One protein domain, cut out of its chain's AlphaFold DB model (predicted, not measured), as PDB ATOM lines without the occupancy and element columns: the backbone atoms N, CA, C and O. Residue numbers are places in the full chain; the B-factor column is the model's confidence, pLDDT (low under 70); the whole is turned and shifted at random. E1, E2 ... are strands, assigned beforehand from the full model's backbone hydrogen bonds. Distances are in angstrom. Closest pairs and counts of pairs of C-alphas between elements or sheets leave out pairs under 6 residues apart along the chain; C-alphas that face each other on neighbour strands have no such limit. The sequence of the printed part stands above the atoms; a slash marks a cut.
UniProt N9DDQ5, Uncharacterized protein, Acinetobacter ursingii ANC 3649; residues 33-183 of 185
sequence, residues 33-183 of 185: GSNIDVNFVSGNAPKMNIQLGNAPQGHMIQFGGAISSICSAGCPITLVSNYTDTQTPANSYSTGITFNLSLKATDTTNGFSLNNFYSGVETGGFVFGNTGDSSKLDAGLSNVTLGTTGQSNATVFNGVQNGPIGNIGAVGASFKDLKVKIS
ATOM      1  N   GLY A  33      28.334 132.563 160.576       84.50
ATOM      2  CA  GLY A  33      28.535 132.221 161.990       84.50
ATOM      3  C   GLY A  33      29.785 132.846 162.617       84.50
ATOM      4  O   GLY A  33      29.933 132.828 163.834       84.50
ATOM      5  N   SER A  34      30.674 133.396 161.794       86.94
ATOM      6  CA  SER A  34      31.884 134.116 162.195       86.94
ATOM      7  C   SER A  34      32.158 135.261 161.218       86.94
ATOM      8  O   SER A  34      31.398 135.479 160.280       86.94
ATOM      9  N   ASN A  35      33.267 135.975 161.394       89.31
ATOM     10  CA  ASN A  35      33.724 136.933 160.390       89.31
ATOM     11  C   ASN A  35      34.101 136.222 159.082       89.31
ATOM     12  O   ASN A  35      34.524 135.064 159.103       89.31
ATOM     13  N   ILE A  36      33.962 136.932 157.957       92.75
ATOM     14  CA  ILE A  36      34.559 136.553 156.670       92.75
ATOM     15  C   ILE A  36      35.903 137.263 156.575       92.75
ATOM     16  O   ILE A  36      35.973 138.427 156.182       92.75
ATOM     17  N   ASP A  37      36.965 136.561 156.951       92.50
ATOM     18  CA  ASP A  37      38.307 137.136 156.950       92.50
ATOM     19  C   ASP A  37      38.950 137.001 155.566       92.50
ATOM     20  O   ASP A  37      39.039 135.901 155.010       92.50
ATOM     21  N   VAL A  38      39.422 138.123 155.022       94.88
ATOM     22  CA  VAL A  38      40.209 138.181 153.785       94.88
ATOM     23  C   VAL A  38      41.658 138.462 154.157       94.88
ATOM     24  O   VAL A  38      41.986 139.535 154.662       94.88
ATOM     25  N   ASN A  39      42.532 137.500 153.889       95.19
ATOM     26  CA  ASN A  39      43.953 137.607 154.176       95.19
ATOM     27  C   ASN A  39      44.706 138.007 152.912       95.19
ATOM     28  O   ASN A  39      44.626 137.333 151.882       95.19
ATOM     29  N   PHE A  40      45.488 139.074 153.005       96.12
ATOM     30  CA  PHE A  40      46.366 139.516 151.927       96.12
ATOM     31  C   PHE A  40      47.770 138.944 152.101       96.12
ATOM     32  O   PHE A  40      48.198 138.618 153.210       96.12
ATOM     33  N   VAL A  41      48.490 138.807 150.993       96.88
ATOM     34  CA  VAL A  41      49.894 138.390 151.023       96.88
ATOM     35  C   VAL A  41      50.732 139.498 151.667       96.88
ATOM     36  O   VAL A  41      50.627 140.671 151.299       96.88
ATOM     37  N   SER A  42      51.575 139.128 152.634       94.56
ATOM     38  CA  SER A  42      52.471 140.075 153.308       94.56
ATOM     39  C   SER A  42      53.390 140.764 152.296       94.56
ATOM     40  O   SER A  42      53.939 140.121 151.407       94.56
ATOM     41  N   GLY A  43      53.529 142.087 152.396       92.44
ATOM     42  CA  GLY A  43      54.307 142.884 151.440       92.44
ATOM     43  C   GLY A  43      53.640 143.097 150.072       92.44
ATOM     44  O   GLY A  43      54.137 143.896 149.282       92.44
ATOM     45  N   ASN A  44      52.490 142.470 149.798       93.94
ATOM     46  CA  ASN A  44      51.717 142.662 148.570       93.94
ATOM     47  C   ASN A  44      50.272 143.086 148.872       93.94
ATOM     48  O   ASN A  44      49.299 142.462 148.440       93.94
ATOM     49  N   ALA A  45      50.157 144.162 149.655       90.62
ATOM     50  CA  ALA A  45      48.883 144.743 150.058       90.62
ATOM     51  C   ALA A  45      48.020 145.159 148.848       90.62
ATOM     52  O   ALA A  45      48.573 145.469 147.784       90.62
ATOM     53  N   PRO A  46      46.684 145.218 149.011       92.75
ATOM     54  CA  PRO A  46      45.774 145.715 147.988       92.75
ATOM     55  C   PRO A  46      46.156 147.108 147.512       92.75
ATOM     56  O   PRO A  46      46.422 148.008 148.310       92.75
ATOM     57  N   LYS A  47      46.150 147.283 146.199       94.00
ATOM     58  CA  LYS A  47      46.414 148.552 145.526       94.00
ATOM     59  C   LYS A  47      45.245 148.853 144.608       94.00
ATOM     60  O   LYS A  47      44.664 147.947 144.015       94.00
ATOM     61  N   MET A  48      44.920 150.131 144.487       93.38
ATOM     62  CA  MET A  48      43.945 150.616 143.522       93.38
ATOM     63  C   MET A  48      44.547 151.800 142.789       93.38
ATOM     64  O   MET A  48      45.080 152.714 143.415       93.38
ATOM     65  N   ASN A  49      44.449 151.775 141.468       90.38
ATOM     66  CA  ASN A  49      44.757 152.912 140.622       90.38
ATOM     67  C   ASN A  49      43.451 153.419 140.016       90.38
ATOM     68  O   ASN A  49      42.770 152.660 139.329       90.38
ATOM     69  N   ILE A  50      43.106 154.675 140.290       90.56
ATOM     70  CA  ILE A  50      41.861 155.297 139.837       90.56
ATOM     71  C   ILE A  50      42.211 156.394 138.836       90.56
ATOM     72  O   ILE A  50      42.958 157.317 139.155       90.56
ATOM     73  N   GLN A  51      41.651 156.312 137.634       86.38
ATOM     74  CA  GLN A  51      41.852 157.282 136.564       86.38
ATOM     75  C   GLN A  51      40.513 157.928 136.200       86.38
ATOM     76  O   GLN A  51      39.629 157.284 135.643       86.38
ATOM     77  N   LEU A  52      40.374 159.221 136.511       80.19
ATOM     78  CA  LEU A  52      39.147 160.006 136.297       80.19
ATOM     79  C   LEU A  52      39.254 160.977 135.109       80.19
ATOM     80  O   LEU A  52      38.660 162.051 135.125       80.19
ATOM     81  N   GLY A  53      40.013 160.599 134.078       69.75
ATOM     82  CA  GLY A  53      40.122 161.371 132.841       69.75
ATOM     83  C   GLY A  53      41.546 161.493 132.311       69.75
ATOM     84  O   GLY A  53      42.288 162.377 132.722       69.75
ATOM     85  N   ASN A  54      41.893 160.630 131.354       52.47
ATOM     86  CA  ASN A  54      42.753 160.935 130.206       52.47
ATOM     87  C   ASN A  54      42.598 159.809 129.165       52.47
ATOM     88  O   ASN A  54      42.448 158.647 129.541       52.47
ATOM     89  N   ALA A  55      42.584 160.139 127.875       51.59
ATOM     90  CA  ALA A  55      42.526 159.160 126.792       51.59
ATOM     91  C   ALA A  55      43.938 158.624 126.475       51.59
ATOM     92  O   ALA A  55      44.876 159.420 126.438       51.59
ATOM     93  N   PRO A  56      44.111 157.316 126.196       55.06
ATOM     94  CA  PRO A  56      43.096 156.261 126.162       55.06
ATOM     95  C   PRO A  56      42.767 155.744 127.574       55.06
ATOM     96  O   PRO A  56      43.661 155.313 128.300       55.06
ATOM     97  N   GLN A  57      41.486 155.755 127.964       60.78
ATOM     98  CA  GLN A  57      41.039 155.162 129.229       60.78
ATOM     99  C   GLN A  57      41.035 153.639 129.069       60.78
ATOM    100  O   GLN A  57      40.166 153.104 128.388       60.78
ATOM    101  N   GLY A  58      42.017 152.946 129.654       70.75
ATOM    102  CA  GLY A  58      42.015 151.481 129.706       70.75
ATOM    103  C   GLY A  58      40.850 150.984 130.562       70.75
ATOM    104  O   GLY A  58      39.878 150.447 130.048       70.75
ATOM    105  N   HIS A  59      40.920 151.248 131.868       84.19
ATOM    106  CA  HIS A  59      39.841 151.006 132.828       84.19
ATOM    107  C   HIS A  59      39.874 152.103 133.900       84.19
ATOM    108  O   HIS A  59      40.957 152.577 134.244       84.19
ATOM    109  N   MET A  60      38.714 152.510 134.429       89.25
ATOM    110  CA  MET A  60      38.645 153.582 135.439       89.25
ATOM    111  C   MET A  60      39.348 153.203 136.743       89.25
ATOM    112  O   MET A  60      39.957 154.055 137.382       89.25
ATOM    113  N   ILE A  61      39.238 151.940 137.147       92.00
ATOM    114  CA  ILE A  61      39.866 151.381 138.336       92.00
ATOM    115  C   ILE A  61      40.623 150.133 137.906       92.00
ATOM    116  O   ILE A  61      40.052 149.231 137.295       92.00
ATOM    117  N   GLN A  62      41.901 150.066 138.253       93.00
ATOM    118  CA  GLN A  62      42.678 148.833 138.196       93.00
ATOM    119  C   GLN A  62      43.058 148.420 139.607       93.00
ATOM    120  O   GLN A  62      43.471 149.251 140.422       93.00
ATOM    121  N   PHE A  63      42.910 147.132 139.885       94.94
ATOM    122  CA  PHE A  63      43.270 146.549 141.163       94.94
ATOM    123  C   PHE A  63      44.681 145.966 141.093       94.94
ATOM    124  O   PHE A  63      45.203 145.643 140.031       94.94
ATOM    125  N   GLY A  64      45.314 145.843 142.249       95.25
ATOM    126  CA  GLY A  64      46.596 145.180 142.407       95.25
ATOM    127  C   GLY A  64      46.756 144.641 143.818       95.25
ATOM    128  O   GLY A  64      45.911 144.869 144.685       95.25
ATOM    129  N   GLY A  65      47.844 143.918 144.047       96.62
ATOM    130  CA  GLY A  65      48.044 143.164 145.287       96.62
ATOM    131  C   GLY A  65      47.682 141.692 145.122       96.62
ATOM    132  O   GLY A  65      47.401 141.234 144.011       96.62
ATOM    133  N   ALA A  66      47.699 140.940 146.221       97.38
ATOM    134  CA  ALA A  66      47.319 139.533 146.197       97.38
ATOM    135  C   ALA A  66      46.606 139.076 147.471       97.38
ATOM    136  O   ALA A  66      46.938 139.490 148.585       97.38
ATOM    137  N   ILE A  67      45.645 138.171 147.294       97.00
ATOM    138  CA  ILE A  67      44.906 137.512 148.373       97.00
ATOM    139  C   ILE A  67      45.551 136.152 148.630       97.00
ATOM    140  O   ILE A  67      45.699 135.354 147.710       97.00
ATOM    141  N   SER A  68      45.921 135.853 149.872       96.81
ATOM    142  CA  SER A  68      46.388 134.513 150.241       96.81
ATOM    143  C   SER A  68      45.211 133.565 150.459       96.81
ATOM    144  O   SER A  68      45.241 132.406 150.045       96.81
ATOM    145  N   SER A  69      44.151 134.058 151.103       95.88
ATOM    146  CA  SER A  69      42.956 133.274 151.400       95.88
ATOM    147  C   SER A  69      41.767 134.145 151.786       95.88
ATOM    148  O   SER A  69      41.924 135.259 152.278       95.88
ATOM    149  N   ILE A  70      40.575 133.586 151.619       95.94
ATOM    150  CA  ILE A  70      39.341 134.040 152.249       95.94
ATOM    151  C   ILE A  70      38.864 132.880 153.114       95.94
ATOM    152  O   ILE A  70      38.770 131.752 152.628       95.94
ATOM    153  N   CYS A  71      38.587 133.135 154.391       95.81
ATOM    154  CA  CYS A  71      38.171 132.095 155.331       95.81
ATOM    155  C   CYS A  71      39.182 130.936 155.417       95.81
ATOM    156  O   CYS A  71      38.852 129.775 155.178       95.81
ATOM    157  N   SER A  72      40.443 131.242 155.742       88.69
ATOM    158  CA  SER A  72      41.555 130.271 155.732       88.69
ATOM    159  C   SER A  72      41.316 129.027 156.602       88.69
ATOM    160  O   SER A  72      41.703 127.920 156.213       88.69
ATOM    161  N   ALA A  73      40.663 129.207 157.751       87.25
ATOM    162  CA  ALA A  73      40.270 128.149 158.682       87.25
ATOM    163  C   ALA A  73      38.839 127.620 158.442       87.25
ATOM    164  O   ALA A  73      38.386 126.730 159.155       87.25
ATOM    165  N   GLY A  74      38.145 128.139 157.426       90.62
ATOM    166  CA  GLY A  74      36.730 127.892 157.179       90.62
ATOM    167  C   GLY A  74      35.837 128.886 157.924       90.62
ATOM    168  O   GLY A  74      35.919 128.999 159.143       90.62
ATOM    169  N   CYS A  75      34.960 129.584 157.203       94.56
ATOM    170  CA  CYS A  75      33.911 130.405 157.809       94.56
ATOM    171  C   CYS A  75      32.597 129.624 157.803       94.56
ATOM    172  O   CYS A  75      32.186 129.194 156.720       94.56
ATOM    173  N   PRO A  76      31.915 129.458 158.948       92.06
ATOM    174  CA  PRO A  76      30.613 128.815 158.990       92.06
ATOM    175  C   PRO A  76      29.571 129.663 158.261       92.06
ATOM    176  O   PRO A  76      29.353 130.829 158.593       92.06
ATOM    177  N   ILE A  77      28.908 129.057 157.286       91.81
ATOM    178  CA  ILE A  77      27.827 129.631 156.498       91.81
ATOM    179  C   ILE A  77      26.596 128.742 156.645       91.81
ATOM    180  O   ILE A  77      26.693 127.517 156.550       91.81
ATOM    181  N   THR A  78      25.433 129.367 156.818       88.25
ATOM    182  CA  THR A  78      24.139 128.683 156.769       88.25
ATOM    183  C   THR A  78      23.253 129.326 155.717       88.25
ATOM    184  O   THR A  78      22.927 130.508 155.815       88.25
ATOM    185  N   LEU A  79      22.810 128.541 154.741       88.88
ATOM    186  CA  LEU A  79      21.685 128.898 153.882       88.88
ATOM    187  C   LEU A  79      20.404 128.499 154.606       88.88
ATOM    188  O   LEU A  79      20.160 127.313 154.831       88.88
ATOM    189  N   VAL A  80      19.616 129.486 155.017       83.12
ATOM    190  CA  VAL A  80      18.432 129.280 155.857       83.12
ATOM    191  C   VAL A  80      17.244 128.950 154.956       83.12
ATOM    192  O   VAL A  80      16.876 129.755 154.102       83.12
ATOM    193  N   SER A  81      16.649 127.764 155.121       75.50
ATOM    194  CA  SER A  81      15.542 127.299 154.270       75.50
ATOM    195  C   SER A  81      14.192 127.256 154.980       75.50
ATOM    196  O   SER A  81      13.165 127.271 154.309       75.50
ATOM    197  N   ASN A  82      14.161 127.197 156.315       65.12
ATOM    198  CA  ASN A  82      12.911 127.219 157.068       65.12
ATOM    199  C   ASN A  82      12.984 128.135 158.294       65.12
ATOM    200  O   ASN A  82      13.947 128.112 159.062       65.12
ATOM    201  N   TYR A  83      11.904 128.885 158.479       57.12
ATOM    202  CA  TYR A  83      11.553 129.579 159.702       57.12
ATOM    203  C   TYR A  83      10.425 128.799 160.363       57.12
ATOM    204  O   TYR A  83       9.289 128.860 159.897       57.12
ATOM    205  N   THR A  84      10.699 128.100 161.462       53.03
ATOM    206  CA  THR A  84       9.602 127.652 162.322       53.03
ATOM    207  C   THR A  84       9.027 128.885 163.008       53.03
ATOM    208  O   THR A  84       9.584 129.388 163.983       53.03
ATOM    209  N   ASP A  85       7.950 129.417 162.433       43.81
ATOM    210  CA  ASP A  85       7.106 130.445 163.032       43.81
ATOM    211  C   ASP A  85       6.326 129.836 164.199       43.81
ATOM    212  O   ASP A  85       5.158 129.476 164.091       43.81
ATOM    213  N   THR A  86       7.006 129.645 165.322       44.97
ATOM    214  CA  THR A  86       6.345 129.423 166.601       44.97
ATOM    215  C   THR A  86       7.022 130.322 167.609       44.97
ATOM    216  O   THR A  86       8.191 130.141 167.952       44.97
ATOM    217  N   GLN A  87       6.283 131.347 168.019       43.97
ATOM    218  CA  GLN A  87       6.672 132.297 169.044       43.97
ATOM    219  C   GLN A  87       7.205 131.539 170.272       43.97
ATOM    220  O   GLN A  87       6.500 130.722 170.860       43.97
ATOM    221  N   THR A  88       8.440 131.874 170.658       45.06
ATOM    222  CA  THR A  88       9.180 131.499 171.884       45.06
ATOM    223  C   THR A  88       9.680 130.044 172.062       45.06
ATOM    224  O   THR A  88       8.879 129.116 172.015       45.06
ATOM    225  N   PRO A  89      10.984 129.833 172.385       48.09
ATOM    226  CA  PRO A  89      12.048 130.825 172.560       48.09
ATOM    227  C   PRO A  89      12.725 131.216 171.235       48.09
ATOM    228  O   PRO A  89      12.652 130.519 170.225       48.09
ATOM    229  N   ALA A  90      13.368 132.382 171.279       46.09
ATOM    230  CA  ALA A  90      14.050 133.065 170.190       46.09
ATOM    231  C   ALA A  90      14.953 132.152 169.337       46.09
ATOM    232  O   ALA A  90      15.723 131.353 169.861       46.09
ATOM    233  N   ASN A  91      14.927 132.362 168.018       46.97
ATOM    234  CA  ASN A  91      15.960 131.905 167.082       46.97
ATOM    235  C   ASN A  91      16.023 130.390 166.790       46.97
ATOM    236  O   ASN A  91      17.114 129.851 166.599       46.97
ATOM    237  N   SER A  92      14.888 129.697 166.656       48.38
ATOM    238  CA  SER A  92      14.885 128.305 166.160       48.38
ATOM    239  C   SER A  92      15.043 128.243 164.634       48.38
ATOM    240  O   SER A  92      14.134 127.902 163.885       48.38
ATOM    241  N   TYR A  93      16.231 128.601 164.157       55.94
ATOM    242  CA  TYR A  93      16.664 128.412 162.774       55.94
ATOM    243  C   TYR A  93      17.189 126.993 162.626       55.94
ATOM    244  O   TYR A  93      18.383 126.750 162.781       55.94
ATOM    245  N   SER A  94      16.291 126.038 162.427       55.28
ATOM    246  CA  SER A  94      16.690 124.635 162.530       55.28
ATOM    247  C   SER A  94      17.010 123.998 161.179       55.28
ATOM    248  O   SER A  94      17.766 123.034 161.125       55.28
ATOM    249  N   THR A  95      16.470 124.509 160.069       67.12
ATOM    250  CA  THR A  95      16.529 123.800 158.781       67.12
ATOM    251  C   THR A  95      17.171 124.655 157.694       67.12
ATOM    252  O   THR A  95      16.722 125.766 157.404       67.12
ATOM    253  N   GLY A  96      18.247 124.129 157.113       78.75
ATOM    254  CA  GLY A  96      19.036 124.794 156.088       78.75
ATOM    255  C   GLY A  96      20.220 123.944 155.640       78.75
ATOM    256  O   GLY A  96      20.343 122.788 156.035       78.75
ATOM    257  N   ILE A  97      21.091 124.526 154.823       87.06
ATOM    258  CA  ILE A  97      22.377 123.928 154.454       87.06
ATOM    259  C   ILE A  97      23.450 124.644 155.262       87.06
ATOM    260  O   ILE A  97      23.586 125.858 155.129       87.06
ATOM    261  N   THR A  98      24.208 123.919 156.077       88.69
ATOM    262  CA  THR A  98      25.368 124.465 156.793       88.69
ATOM    263  C   THR A  98      26.656 123.949 156.174       88.69
ATOM    264  O   THR A  98      26.714 122.804 155.735       88.69
ATOM    265  N   PHE A  99      27.683 124.788 156.099       92.06
ATOM    266  CA  PHE A  99      29.023 124.404 155.651       92.06
ATOM    267  C   PHE A  99      30.059 125.436 156.087       92.06
ATOM    268  O   PHE A  99      29.737 126.593 156.331       92.06
ATOM    269  N   ASN A 100      31.325 125.039 156.108       94.00
ATOM    270  CA  ASN A 100      32.453 125.943 156.263       94.00
ATOM    271  C   ASN A 100      33.042 126.259 154.887       94.00
ATOM    272  O   ASN A 100      33.584 125.365 154.238       94.00
ATOM    273  N   LEU A 101      32.960 127.518 154.457       95.31
ATOM    274  CA  LEU A 101      33.570 127.995 153.214       95.31
ATOM    275  C   LEU A 101      35.057 128.302 153.430       95.31
ATOM    276  O   LEU A 101      35.392 129.006 154.377       95.31
ATOM    277  N   SER A 102      35.930 127.859 152.526       95.56
ATOM    278  CA  SER A 102      37.321 128.319 152.430       95.56
ATOM    279  C   SER A 102      37.721 128.558 150.979       95.56
ATOM    280  O   SER A 102      37.441 127.716 150.123       95.56
ATOM    281  N   LEU A 103      38.427 129.653 150.717       96.25
ATOM    282  CA  LEU A 103      39.063 129.942 149.435       96.25
ATOM    283  C   LEU A 103      40.548 130.204 149.692       96.25
ATOM    284  O   LEU A 103      40.891 131.016 150.553       96.25
ATOM    285  N   LYS A 104      41.446 129.528 148.981       96.75
ATOM    286  CA  LYS A 104      42.898 129.657 149.175       96.75
ATOM    287  C   LYS A 104      43.588 129.795 147.834       96.75
ATOM    288  O   LYS A 104      43.235 129.097 146.895       96.75
ATOM    289  N   ALA A 105      44.574 130.674 147.732       96.75
ATOM    290  CA  ALA A 105      45.423 130.692 146.552       96.75
ATOM    291  C   ALA A 105      46.221 129.384 146.469       96.75
ATOM    292  O   ALA A 105      46.765 128.935 147.479       96.75
ATOM    293  N   THR A 106      46.323 128.791 145.278       96.25
ATOM    294  CA  THR A 106      47.166 127.595 145.101       96.25
ATOM    295  C   THR A 106      48.649 127.929 145.182       96.25
ATOM    296  O   THR A 106      49.450 127.115 145.629       96.25
ATOM    297  N   ASP A 107      49.026 129.130 144.736       95.62
ATOM    298  CA  ASP A 107      50.356 129.678 144.972       95.62
ATOM    299  C   ASP A 107      50.374 130.329 146.357       95.62
ATOM    300  O   ASP A 107      49.918 131.456 146.549       95.62
ATOM    301  N   THR A 108      50.890 129.599 147.341       92.06
ATOM    302  CA  THR A 108      50.962 130.057 148.733       92.06
ATOM    303  C   THR A 108      51.989 131.165 148.957       92.06
ATOM    304  O   THR A 108      51.946 131.822 149.996       92.06
ATOM    305  N   THR A 109      52.899 131.389 148.002       93.62
ATOM    306  CA  THR A 109      53.945 132.413 148.098       93.62
ATOM    307  C   THR A 109      53.455 133.735 147.525       93.62
ATOM    308  O   THR A 109      53.528 134.764 148.191       93.62
ATOM    309  N   ASN A 110      52.925 133.708 146.300       95.06
ATOM    310  CA  ASN A 110      52.525 134.922 145.588       95.06
ATOM    311  C   ASN A 110      51.035 135.254 145.744       95.06
ATOM    312  O   ASN A 110      50.640 136.400 145.526       95.06
ATOM    313  N   GLY A 111      50.215 134.284 146.153       96.19
ATOM    314  CA  GLY A 111      48.776 134.439 146.337       96.19
ATOM    315  C   GLY A 111      47.980 134.508 145.032       96.19
ATOM    316  O   GLY A 111      48.479 134.301 143.927       96.19
ATOM    317  N   PHE A 112      46.693 134.812 145.177       96.88
ATOM    318  CA  PHE A 112      45.779 135.094 144.084       96.88
ATOM    319  C   PHE A 112      45.932 136.560 143.671       96.88
ATOM    320  O   PHE A 112      45.568 137.463 144.429       96.88
ATOM    321  N   SER A 113      46.504 136.792 142.489       96.62
ATOM    322  CA  SER A 113      46.842 138.125 141.990       96.62
ATOM    323  C   SER A 113      45.603 138.931 141.613       96.62
ATOM    324  O   SER A 113      44.723 138.447 140.902       96.62
ATOM    325  N   LEU A 114      45.580 140.196 142.034       95.56
ATOM    326  CA  LEU A 114      44.539 141.159 141.680       95.56
ATOM    327  C   LEU A 114      44.910 142.036 140.472       95.56
ATOM    328  O   LEU A 114      44.069 142.795 140.007       95.56
ATOM    329  N   ASN A 115      46.131 141.921 139.937       92.69
ATOM    330  CA  ASN A 115      46.697 142.877 138.969       92.69
ATOM    331  C   ASN A 115      45.938 142.983 137.634       92.69
ATOM    332  O   ASN A 115      46.020 144.009 136.969       92.69
ATOM    333  N   ASN A 116      45.217 141.934 137.233       92.44
ATOM    334  CA  ASN A 116      44.447 141.929 135.985       92.44
ATOM    335  C   ASN A 116      42.970 142.263 136.202       92.44
ATOM    336  O   ASN A 116      42.204 142.274 135.240       92.44
ATOM    337  N   PHE A 117      42.557 142.494 137.451       95.31
ATOM    338  CA  PHE A 117      41.194 142.899 137.746       95.31
ATOM    339  C   PHE A 117      41.025 144.388 137.533       95.31
ATOM    340  O   PHE A 117      41.889 145.202 137.870       95.31
ATOM    341  N   TYR A 118      39.850 144.744 137.043       94.12
ATOM    342  CA  TYR A 118      39.504 146.119 136.774       94.12
ATOM    343  C   TYR A 118      38.025 146.373 137.026       94.12
ATOM    344  O   TYR A 118      37.198 145.457 137.054       94.12
ATOM    345  N   SER A 119      37.680 147.642 137.193       93.81
ATOM    346  CA  SER A 119      36.300 148.084 137.100       93.81
ATOM    347  C   SER A 119      36.189 149.472 136.491       93.81
ATOM    348  O   SER A 119      37.154 150.233 136.422       93.81
ATOM    349  N   GLY A 120      35.008 149.809 135.994       91.12
ATOM    350  CA  GLY A 120      34.765 151.120 135.420       91.12
ATOM    351  C   GLY A 120      33.524 151.177 134.558       91.12
ATOM    352  O   GLY A 120      32.877 150.170 134.286       91.12
ATOM    353  N   VAL A 121      33.190 152.386 134.129       88.56
ATOM    354  CA  VAL A 121      32.123 152.632 133.168       88.56
ATOM    355  C   VAL A 121      32.656 152.313 131.777       88.56
ATOM    356  O   VAL A 121      33.598 152.937 131.297       88.56
ATOM    357  N   GLU A 122      32.035 151.335 131.136       85.94
ATOM    358  CA  GLU A 122      32.259 150.988 129.739       85.94
ATOM    359  C   GLU A 122      30.986 151.266 128.927       85.94
ATOM    360  O   GLU A 122      29.939 151.653 129.459       85.94
ATOM    361  N   THR A 123      31.039 151.041 127.613       82.88
ATOM    362  CA  THR A 123      29.871 151.204 126.746       82.88
ATOM    363  C   THR A 123      28.689 150.355 127.236       82.88
ATOM    364  O   THR A 123      28.674 149.118 127.197       82.88
ATOM    365  N   GLY A 124      27.651 151.056 127.692       82.88
ATOM    366  CA  GLY A 124      26.375 150.493 128.117       82.88
ATOM    367  C   GLY A 124      26.320 149.975 129.555       82.88
ATOM    368  O   GLY A 124      25.377 149.248 129.852       82.88
ATOM    369  N   GLY A 125      27.293 150.270 130.424       88.88
ATOM    370  CA  GLY A 125      27.166 149.964 131.853       88.88
ATOM    371  C   GLY A 125      28.468 150.003 132.646       88.88
ATOM    372  O   GLY A 125      29.555 150.152 132.091       88.88
ATOM    373  N   PHE A 126      28.348 149.827 133.959       91.56
ATOM    374  CA  PHE A 126      29.492 149.609 134.836       91.56
ATOM    375  C   PHE A 126      29.952 148.153 134.736       91.56
ATOM    376  O   PHE A 126      29.137 147.230 134.746       91.56
ATOM    377  N   VAL A 127      31.257 147.940 134.631       92.88
ATOM    378  CA  VAL A 127      31.878 146.627 134.465       92.88
ATOM    379  C   VAL A 127      32.825 146.363 135.625       92.88
ATOM    380  O   VAL A 127      33.573 147.248 136.029       92.88
ATOM    381  N   PHE A 128      32.817 145.131 136.125       95.00
ATOM    382  CA  PHE A 128      33.913 144.529 136.877       95.00
ATOM    383  C   PHE A 128      34.440 143.345 136.070       95.00
ATOM    384  O   PHE A 128      33.650 142.514 135.612       95.00
ATOM    385  N   GLY A 129      35.750 143.258 135.874       94.44
ATOM    386  CA  GLY A 129      36.321 142.222 135.028       94.44
ATOM    387  C   GLY A 129      37.739 141.826 135.388       94.44
ATOM    388  O   GLY A 129      38.354 142.384 136.293       94.44
ATOM    389  N   ASN A 130      38.227 140.822 134.668       94.56
ATOM    390  CA  ASN A 130      39.595 140.337 134.686       94.56
ATOM    391  C   ASN A 130      40.007 139.997 133.254       94.56
ATOM    392  O   ASN A 130      39.269 139.292 132.570       94.56
ATOM    393  N   THR A 131      41.164 140.483 132.817       91.12
ATOM    394  CA  THR A 131      41.698 140.172 131.483       91.12
ATOM    395  C   THR A 131      42.678 139.006 131.558       91.12
ATOM    396  O   THR A 131      43.605 139.019 132.370       91.12
ATOM    397  N   GLY A 132      42.531 138.034 130.657       93.19
ATOM    398  CA  GLY A 132      43.353 136.832 130.633       93.19
ATOM    399  C   GLY A 132      42.967 135.844 131.728       93.19
ATOM    400  O   GLY A 132      41.835 135.834 132.207       93.19
ATOM    401  N   ASP A 133      43.908 134.972 132.084       94.94
ATOM    402  CA  ASP A 133      43.704 133.976 133.132       94.94
ATOM    403  C   ASP A 133      43.920 134.592 134.522       94.94
ATOM    404  O   ASP A 133      44.927 135.261 134.786       94.94
ATOM    405  N   SER A 134      42.997 134.317 135.441       94.56
ATOM    406  CA  SER A 134      43.199 134.591 136.859       94.56
ATOM    407  C   SER A 134      44.272 133.668 137.438       94.56
ATOM    408  O   SER A 134      44.509 132.559 136.949       94.56
ATOM    409  N   SER A 135      44.856 134.064 138.573       96.62
ATOM    410  CA  SER A 135      45.552 133.100 139.426       96.62
ATOM    411  C   SER A 135      44.624 131.932 139.780       96.62
ATOM    412  O   SER A 135      43.396 132.055 139.754       96.62
ATOM    413  N   LYS A 136      45.210 130.783 140.103       96.38
ATOM    414  CA  LYS A 136      44.454 129.612 140.537       96.38
ATOM    415  C   LYS A 136      44.113 129.700 142.024       96.38
ATOM    416  O   LYS A 136      44.892 130.225 142.824       96.38
ATOM    417  N   LEU A 137      42.952 129.169 142.386       95.25
ATOM    418  CA  LEU A 137      42.479 129.076 143.759       95.25
ATOM    419  C   LEU A 137      41.854 127.707 144.042       95.25
ATOM    420  O   LEU A 137      41.227 127.099 143.177       95.25
ATOM    421  N   ASP A 138      41.990 127.258 145.279       95.88
ATOM    422  CA  ASP A 138      41.261 126.132 145.836       95.88
ATOM    423  C   ASP A 138      40.017 126.654 146.548       95.88
ATOM    424  O   ASP A 138      40.107 127.518 147.425       95.88
ATOM    425  N   ALA A 139      38.854 126.132 146.175       94.62
ATOM    426  CA  ALA A 139      37.583 126.417 146.821       94.62
ATOM    427  C   ALA A 139      37.089 125.164 147.534       94.62
ATOM    428  O   ALA A 139      36.997 124.100 146.928       94.62
ATOM    429  N   GLY A 140      36.751 125.287 148.812       94.56
ATOM    430  CA  GLY A 140      36.310 124.168 149.634       94.56
ATOM    431  C   GLY A 140      35.105 124.527 150.486       94.56
ATOM    432  O   GLY A 140      35.055 125.591 151.097       94.56
ATOM    433  N   LEU A 141      34.160 123.599 150.544       94.38
ATOM    434  CA  LEU A 141      33.086 123.515 151.515       94.38
ATOM    435  C   LEU A 141      33.387 122.302 152.394       94.38
ATOM    436  O   LEU A 141      33.499 121.189 151.883       94.38
ATOM    437  N   SER A 142      33.541 122.495 153.698       92.81
ATOM    438  CA  SER A 142      33.709 121.395 154.658       92.81
ATOM    439  C   SER A 142      32.559 121.345 155.652       92.81
ATOM    440  O   SER A 142      31.831 122.324 155.808       92.81
ATOM    441  N   ASN A 143      32.381 120.202 156.316       88.75
ATOM    442  CA  ASN A 143      31.297 119.987 157.282       88.75
ATOM    443  C   ASN A 143      29.904 120.289 156.705       88.75
ATOM    444  O   ASN A 143      29.039 120.821 157.402       88.75
ATOM    445  N   VAL A 144      29.696 119.971 155.422       90.19
ATOM    446  CA  VAL A 144      28.419 120.233 154.760       90.19
ATOM    447  C   VAL A 144      27.337 119.400 155.441       90.19
ATOM    448  O   VAL A 144      27.436 118.178 155.452       90.19
ATOM    449  N   THR A 145      26.310 120.030 156.004       86.94
ATOM    450  CA  THR A 145      25.160 119.340 156.603       86.94
ATOM    451  C   THR A 145      23.870 119.871 155.995       86.94
ATOM    452  O   THR A 145      23.691 121.078 155.832       86.94
ATOM    453  N   LEU A 146      22.966 118.956 155.647       84.56
ATOM    454  CA  LEU A 146      21.641 119.269 155.123       84.56
ATOM    455  C   LEU A 146      20.609 119.040 156.228       84.56
ATOM    456  O   LEU A 146      20.454 117.925 156.721       84.56
ATOM    457  N   GLY A 147      19.903 120.097 156.613       78.38
ATOM    458  CA  GLY A 147      18.967 120.079 157.728       78.38
ATOM    459  C   GLY A 147      19.652 120.208 159.089       78.38
ATOM    460  O   GLY A 147      20.810 120.601 159.208       78.38
ATOM    461  N   THR A 148      18.901 119.906 160.144       76.38
ATOM    462  CA  THR A 148      19.381 120.013 161.523       76.38
ATOM    463  C   THR A 148      20.264 118.818 161.867       76.38
ATOM    464  O   THR A 148      19.793 117.681 161.816       76.38
ATOM    465  N   THR A 149      21.517 119.058 162.255       73.81
ATOM    466  CA  THR A 149      22.437 118.007 162.711       73.81
ATOM    467  C   THR A 149      21.829 117.196 163.858       73.81
ATOM    468  O   THR A 149      21.258 117.760 164.791       73.81
ATOM    469  N   GLY A 150      21.944 115.868 163.799       73.12
ATOM    470  CA  GLY A 150      21.463 114.960 164.845       73.12
ATOM    471  C   GLY A 150      19.949 114.715 164.857       73.12
ATOM    472  O   GLY A 150      19.493 113.814 165.561       73.12
ATOM    473  N   GLN A 151      19.160 115.449 164.062       75.19
ATOM    474  CA  GLN A 151      17.753 115.106 163.848       75.19
ATOM    475  C   GLN A 151      17.650 113.839 163.000       75.19
ATOM    476  O   GLN A 151      18.409 113.651 162.051       75.19
ATOM    477  N   SER A 152      16.695 112.980 163.343       75.19
ATOM    478  CA  SER A 152      16.356 111.779 162.581       75.19
ATOM    479  C   SER A 152      14.848 111.707 162.399       75.19
ATOM    480  O   SER A 152      14.086 112.149 163.258       75.19
ATOM    481  N   ASN A 153      14.409 111.150 161.273       73.25
ATOM    482  CA  ASN A 153      13.005 110.844 161.051       73.25
ATOM    483  C   ASN A 153      12.859 109.351 160.739       73.25
ATOM    484  O   ASN A 153      13.344 108.863 159.712       73.25
ATOM    485  N   ALA A 154      12.183 108.637 161.642       69.88
ATOM    486  CA  ALA A 154      11.959 107.199 161.552       69.88
ATOM    487  C   ALA A 154      11.229 106.784 160.262       69.88
ATOM    488  O   ALA A 154      11.444 105.678 159.779       69.88
ATOM    489  N   THR A 155      10.412 107.663 159.671       71.12
ATOM    490  CA  THR A 155       9.560 107.329 158.518       71.12
ATOM    491  C   THR A 155      10.116 107.761 157.161       71.12
ATOM    492  O   THR A 155       9.607 107.303 156.145       71.12
ATOM    493  N   VAL A 156      11.152 108.611 157.115       67.69
ATOM    494  CA  VAL A 156      11.677 109.179 155.850       67.69
ATOM    495  C   VAL A 156      13.076 108.654 155.507       67.69
ATOM    496  O   VAL A 156      13.369 108.436 154.337       67.69
ATOM    497  N   PHE A 157      13.915 108.373 156.513       69.12
ATOM    498  CA  PHE A 157      15.261 107.800 156.333       69.12
ATOM    499  C   PHE A 157      15.552 106.651 157.309       69.12
ATOM    500  O   PHE A 157      16.690 106.466 157.728       69.12
ATOM    501  N   ASN A 158      14.529 105.895 157.719       70.38
ATOM    502  CA  ASN A 158      14.675 104.777 158.662       70.38
ATOM    503  C   ASN A 158      15.444 105.156 159.950       70.38
ATOM    504  O   ASN A 158      16.247 104.382 160.466       70.38
ATOM    505  N   GLY A 159      15.261 106.388 160.442       68.19
ATOM    506  CA  GLY A 159      15.921 106.864 161.659       68.19
ATOM    507  C   GLY A 159      17.404 107.233 161.514       68.19
ATOM    508  O   GLY A 159      18.038 107.519 162.528       68.19
ATOM    509  N   VAL A 160      17.971 107.278 160.300       78.12
ATOM    510  CA  VAL A 160      19.328 107.817 160.102       78.12
ATOM    511  C   VAL A 160      19.352 109.300 160.481       78.12
ATOM    512  O   VAL A 160      18.493 110.080 160.063       78.12
ATOM    513  N   GLN A 161      20.324 109.678 161.313       78.50
ATOM    514  CA  GLN A 161      20.530 111.062 161.729       78.50
ATOM    515  C   GLN A 161      21.202 111.874 160.621       78.50
ATOM    516  O   GLN A 161      22.126 111.396 159.960       78.50
ATOM    517  N   ASN A 162      20.796 113.133 160.472       72.12
ATOM    518  CA  ASN A 162      21.512 114.086 159.631       72.12
ATOM    519  C   ASN A 162      22.924 114.307 160.193       72.12
ATOM    520  O   ASN A 162      23.086 114.754 161.335       72.12
ATOM    521  N   GLY A 163      23.936 114.033 159.374       72.06
ATOM    522  CA  GLY A 163      25.344 114.267 159.681       72.06
ATOM    523  C   GLY A 163      26.072 114.933 158.511       72.06
ATOM    524  O   GLY A 163      25.472 115.141 157.451       72.06
ATOM    525  N   PRO A 164      27.357 115.282 158.686       77.25
ATOM    526  CA  PRO A 164      28.139 115.886 157.622       77.25
ATOM    527  C   PRO A 164      28.263 114.935 156.427       77.25
ATOM    528  O   PRO A 164      28.672 113.787 156.589       77.25
ATOM    529  N   ILE A 165      27.969 115.422 155.222       79.62
ATOM    530  CA  ILE A 165      28.116 114.656 153.972       79.62
ATOM    531  C   ILE A 165      29.551 114.691 153.417       79.62
ATOM    532  O   ILE A 165      29.833 114.100 152.379       79.62
ATOM    533  N   GLY A 166      30.466 115.365 154.119       79.38
ATOM    534  CA  GLY A 166      31.886 115.444 153.786       79.38
ATOM    535  C   GLY A 166      32.317 116.815 153.267       79.38
ATOM    536  O   GLY A 166      31.690 117.839 153.555       79.38
ATOM    537  N   ASN A 167      33.427 116.814 152.527       85.12
ATOM    538  CA  ASN A 167      34.031 118.008 151.946       85.12
ATOM    539  C   ASN A 167      33.819 118.005 150.430       85.12
ATOM    540  O   ASN A 167      34.045 116.991 149.773       85.12
ATOM    541  N   ILE A 168      33.417 119.144 149.878       89.88
ATOM    542  CA  ILE A 168      33.173 119.338 148.446       89.88
ATOM    543  C   ILE A 168      33.981 120.554 148.009       89.88
ATOM    544  O   ILE A 168      34.020 121.551 148.722       89.88
ATOM    545  N   GLY A 169      34.629 120.505 146.851       90.69
ATOM    546  CA  GLY A 169      35.434 121.632 146.407       90.69
ATOM    547  C   GLY A 169      35.997 121.490 145.005       90.69
ATOM    548  O   GLY A 169      35.819 120.471 144.342       90.69
ATOM    549  N   ALA A 170      36.696 122.536 144.584       92.88
ATOM    550  CA  ALA A 170      37.487 122.584 143.369       92.88
ATOM    551  C   ALA A 170      38.932 122.926 143.736       92.88
ATOM    552  O   ALA A 170      39.167 123.809 144.559       92.88
ATOM    553  N   VAL A 171      39.888 122.237 143.116       94.31
ATOM    554  CA  VAL A 171      41.324 122.476 143.303       94.31
ATOM    555  C   VAL A 171      41.876 123.139 142.050       94.31
ATOM    556  O   VAL A 171      41.614 122.677 140.938       94.31
ATOM    557  N   GLY A 172      42.635 124.218 142.219       92.19
ATOM    558  CA  GLY A 172      43.269 124.940 141.122       92.19
ATOM    559  C   GLY A 172      42.294 125.561 140.126       92.19
ATOM    560  O   GLY A 172      42.623 125.658 138.942       92.19
ATOM    561  N   ALA A 173      41.116 125.976 140.590       92.62
ATOM    562  CA  ALA A 173      40.142 126.683 139.778       92.62
ATOM    563  C   ALA A 173      40.698 128.047 139.347       92.62
ATOM    564  O   ALA A 173      41.252 128.794 140.153       92.62
ATOM    565  N   SER A 174      40.526 128.385 138.076       94.06
ATOM    566  CA  SER A 174      40.794 129.712 137.528       94.06
ATOM    567  C   SER A 174      39.677 130.078 136.566       94.06
ATOM    568  O   SER A 174      38.951 129.216 136.069       94.06
ATOM    569  N   PHE A 175      39.548 131.365 136.292       91.44
ATOM    570  CA  PHE A 175      38.679 131.861 135.240       91.44
ATOM    571  C   PHE A 175      39.494 132.649 134.237       91.44
ATOM    572  O   PHE A 175      40.562 133.169 134.554       91.44
ATOM    573  N   LYS A 176      38.958 132.727 133.026       94.19
ATOM    574  CA  LYS A 176      39.551 133.457 131.926       94.19
ATOM    575  C   LYS A 176      38.573 134.510 131.442       94.19
ATOM    576  O   LYS A 176      37.404 134.187 131.241       94.19
ATOM    577  N   ASP A 177      39.057 135.734 131.268       90.06
ATOM    578  CA  ASP A 177      38.300 136.842 130.679       90.06
ATOM    579  C   ASP A 177      36.948 137.089 131.387       90.06
ATOM    580  O   ASP A 177      35.895 137.228 130.758       90.06
ATOM    581  N   LEU A 178      36.961 137.115 132.729       91.50
ATOM    582  CA  LEU A 178      35.760 137.393 133.522       91.50
ATOM    583  C   LEU A 178      35.247 138.797 133.201       91.50
ATOM    584  O   LEU A 178      35.983 139.774 133.313       91.50
ATOM    585  N   LYS A 179      33.952 138.911 132.899       92.50
ATOM    586  CA  LYS A 179      33.293 140.202 132.708       92.50
ATOM    587  C   LYS A 179      31.884 140.182 133.281       92.50
ATOM    588  O   LYS A 179      30.999 139.503 132.767       92.50
ATOM    589  N   VAL A 180      31.672 140.964 134.330       93.62
ATOM    590  CA  VAL A 180      30.362 141.206 134.935       93.62
ATOM    591  C   VAL A 180      29.949 142.629 134.598       93.62
ATOM    592  O   VAL A 180      30.638 143.581 134.958       93.62
ATOM    593  N   LYS A 181      28.825 142.776 133.891       92.50
ATOM    594  CA  LYS A 181      28.290 144.071 133.467       92.50
ATOM    595  C   LYS A 181      26.980 144.369 134.185       92.50
ATOM    596  O   LYS A 181      26.049 143.568 134.147       92.50
ATOM    597  N   ILE A 182      26.897 145.558 134.763       91.62
ATOM    598  CA  ILE A 182      25.712 146.112 135.407       91.62
ATOM    599  C   ILE A 182      25.202 147.243 134.513       91.62
ATOM    600  O   ILE A 182      25.917 148.207 134.242       91.62
ATOM    601  N   SER A 183      23.981 147.089 134.002       90.81
ATOM    602  CA  SER A 183      23.348 148.038 133.074       90.81
ATOM    603  C   SER A 183      22.130 148.689 133.732       90.81
ATOM    604  O   SER A 183      21.527 148.082 134.614       90.81
TER     605      SER A 183
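Overview. This is residues 33 to 183 of the 185 residues of an uncharacterized protein of Acinetobacter ursingii ANC 3649 (UniProt N9DDQ5). A long, bent and twisted sheet, E1, E4, E5, E8 and E9, meets a smaller sheet, E2, E3, E6, E7 and E10, near one end, and the two together make a wide V. Long loops, residues 83 to 94 and 147 to 167, extend the far end of the long sheet. The printed part has 151 residues, no named helix and ten strands, E1 to E10 in order along the chain; its class is all strand, with under half of the residues, 71, in named elements. The sheet orders are E1 - E4 - E5 - E8 - E9 and E2 - E3 - E6 - E7 - E10, each antiparallel throughout. The whole is loose and elongated, with a radius of gyration of the C-alphas of 21.0 A and spans of 69 by 36 by 26 A.

Along the chain. In the first sheet, E4 covers residues 66 to 82, 38.1 A from C-alpha 66 at (47.319, 139.533, 146.197) to C-alpha 82 at (12.911, 127.219, 157.068). E5 covers residues 95 to 105, 32.1 A, E8 residues 137 to 146, 25.7 A, E9 residues 168 to 173, 13.3 A, and E1 residues 38 to 40. In the second, E6 covers residues 117 to 122, 14.5 A, E7 residues 125 to 130, 16.0 A, E2 residues 47 to 50, E3 residues 61 to 64, and E10 residues 179 to 182, ending at C-alpha 182 (25.712, 146.112, 135.407).

Arrangement. E4 and E5 form a hairpin, antiparallel at 171 degrees, with N 77 and O 99 2.8 A apart, within hydrogen-bond range. E4 bends by 66 degrees at residue 73, and E8 by 59 degrees at residue 143. E5 and E8 are antiparallel, with N 102 and O 140 at 2.8 A. The edge strands are E1, with N 39 and O 69 of E4 at 2.8 A, and E9, which forms a hairpin with E8, N 141 and O 168 at 2.7 A. This sheet is twisted, with C-alphas up to 7.2 A off its best plane. E3 and E4 meet only through their tight link. In the other sheet, E2 and E3 form a hairpin, N 49 and O 62 at 2.9 A, as do E6 and E7, N 120 and O 127 at 2.9 A. E3 pairs with E6, N 61 and O 119 at 2.8 A, and E7 with the edge strand E10, N 128 and O 180 at 2.9 A. Residues 66 to 67 of E4 also pair antiparallel with residues 112 to 113.

Size, cuts and confidence. The C-alphas farthest apart, of Ala 55 and Ala 154, are 69.6 A apart. The printed part has no cut. The links E4 to E5, E5 to E6 and E8 to E9 are long. Mean pLDDT of the printed part is 84.6; residues 53 to 57, 82 to 95, 154, 156 to 157 and 159 are under 70.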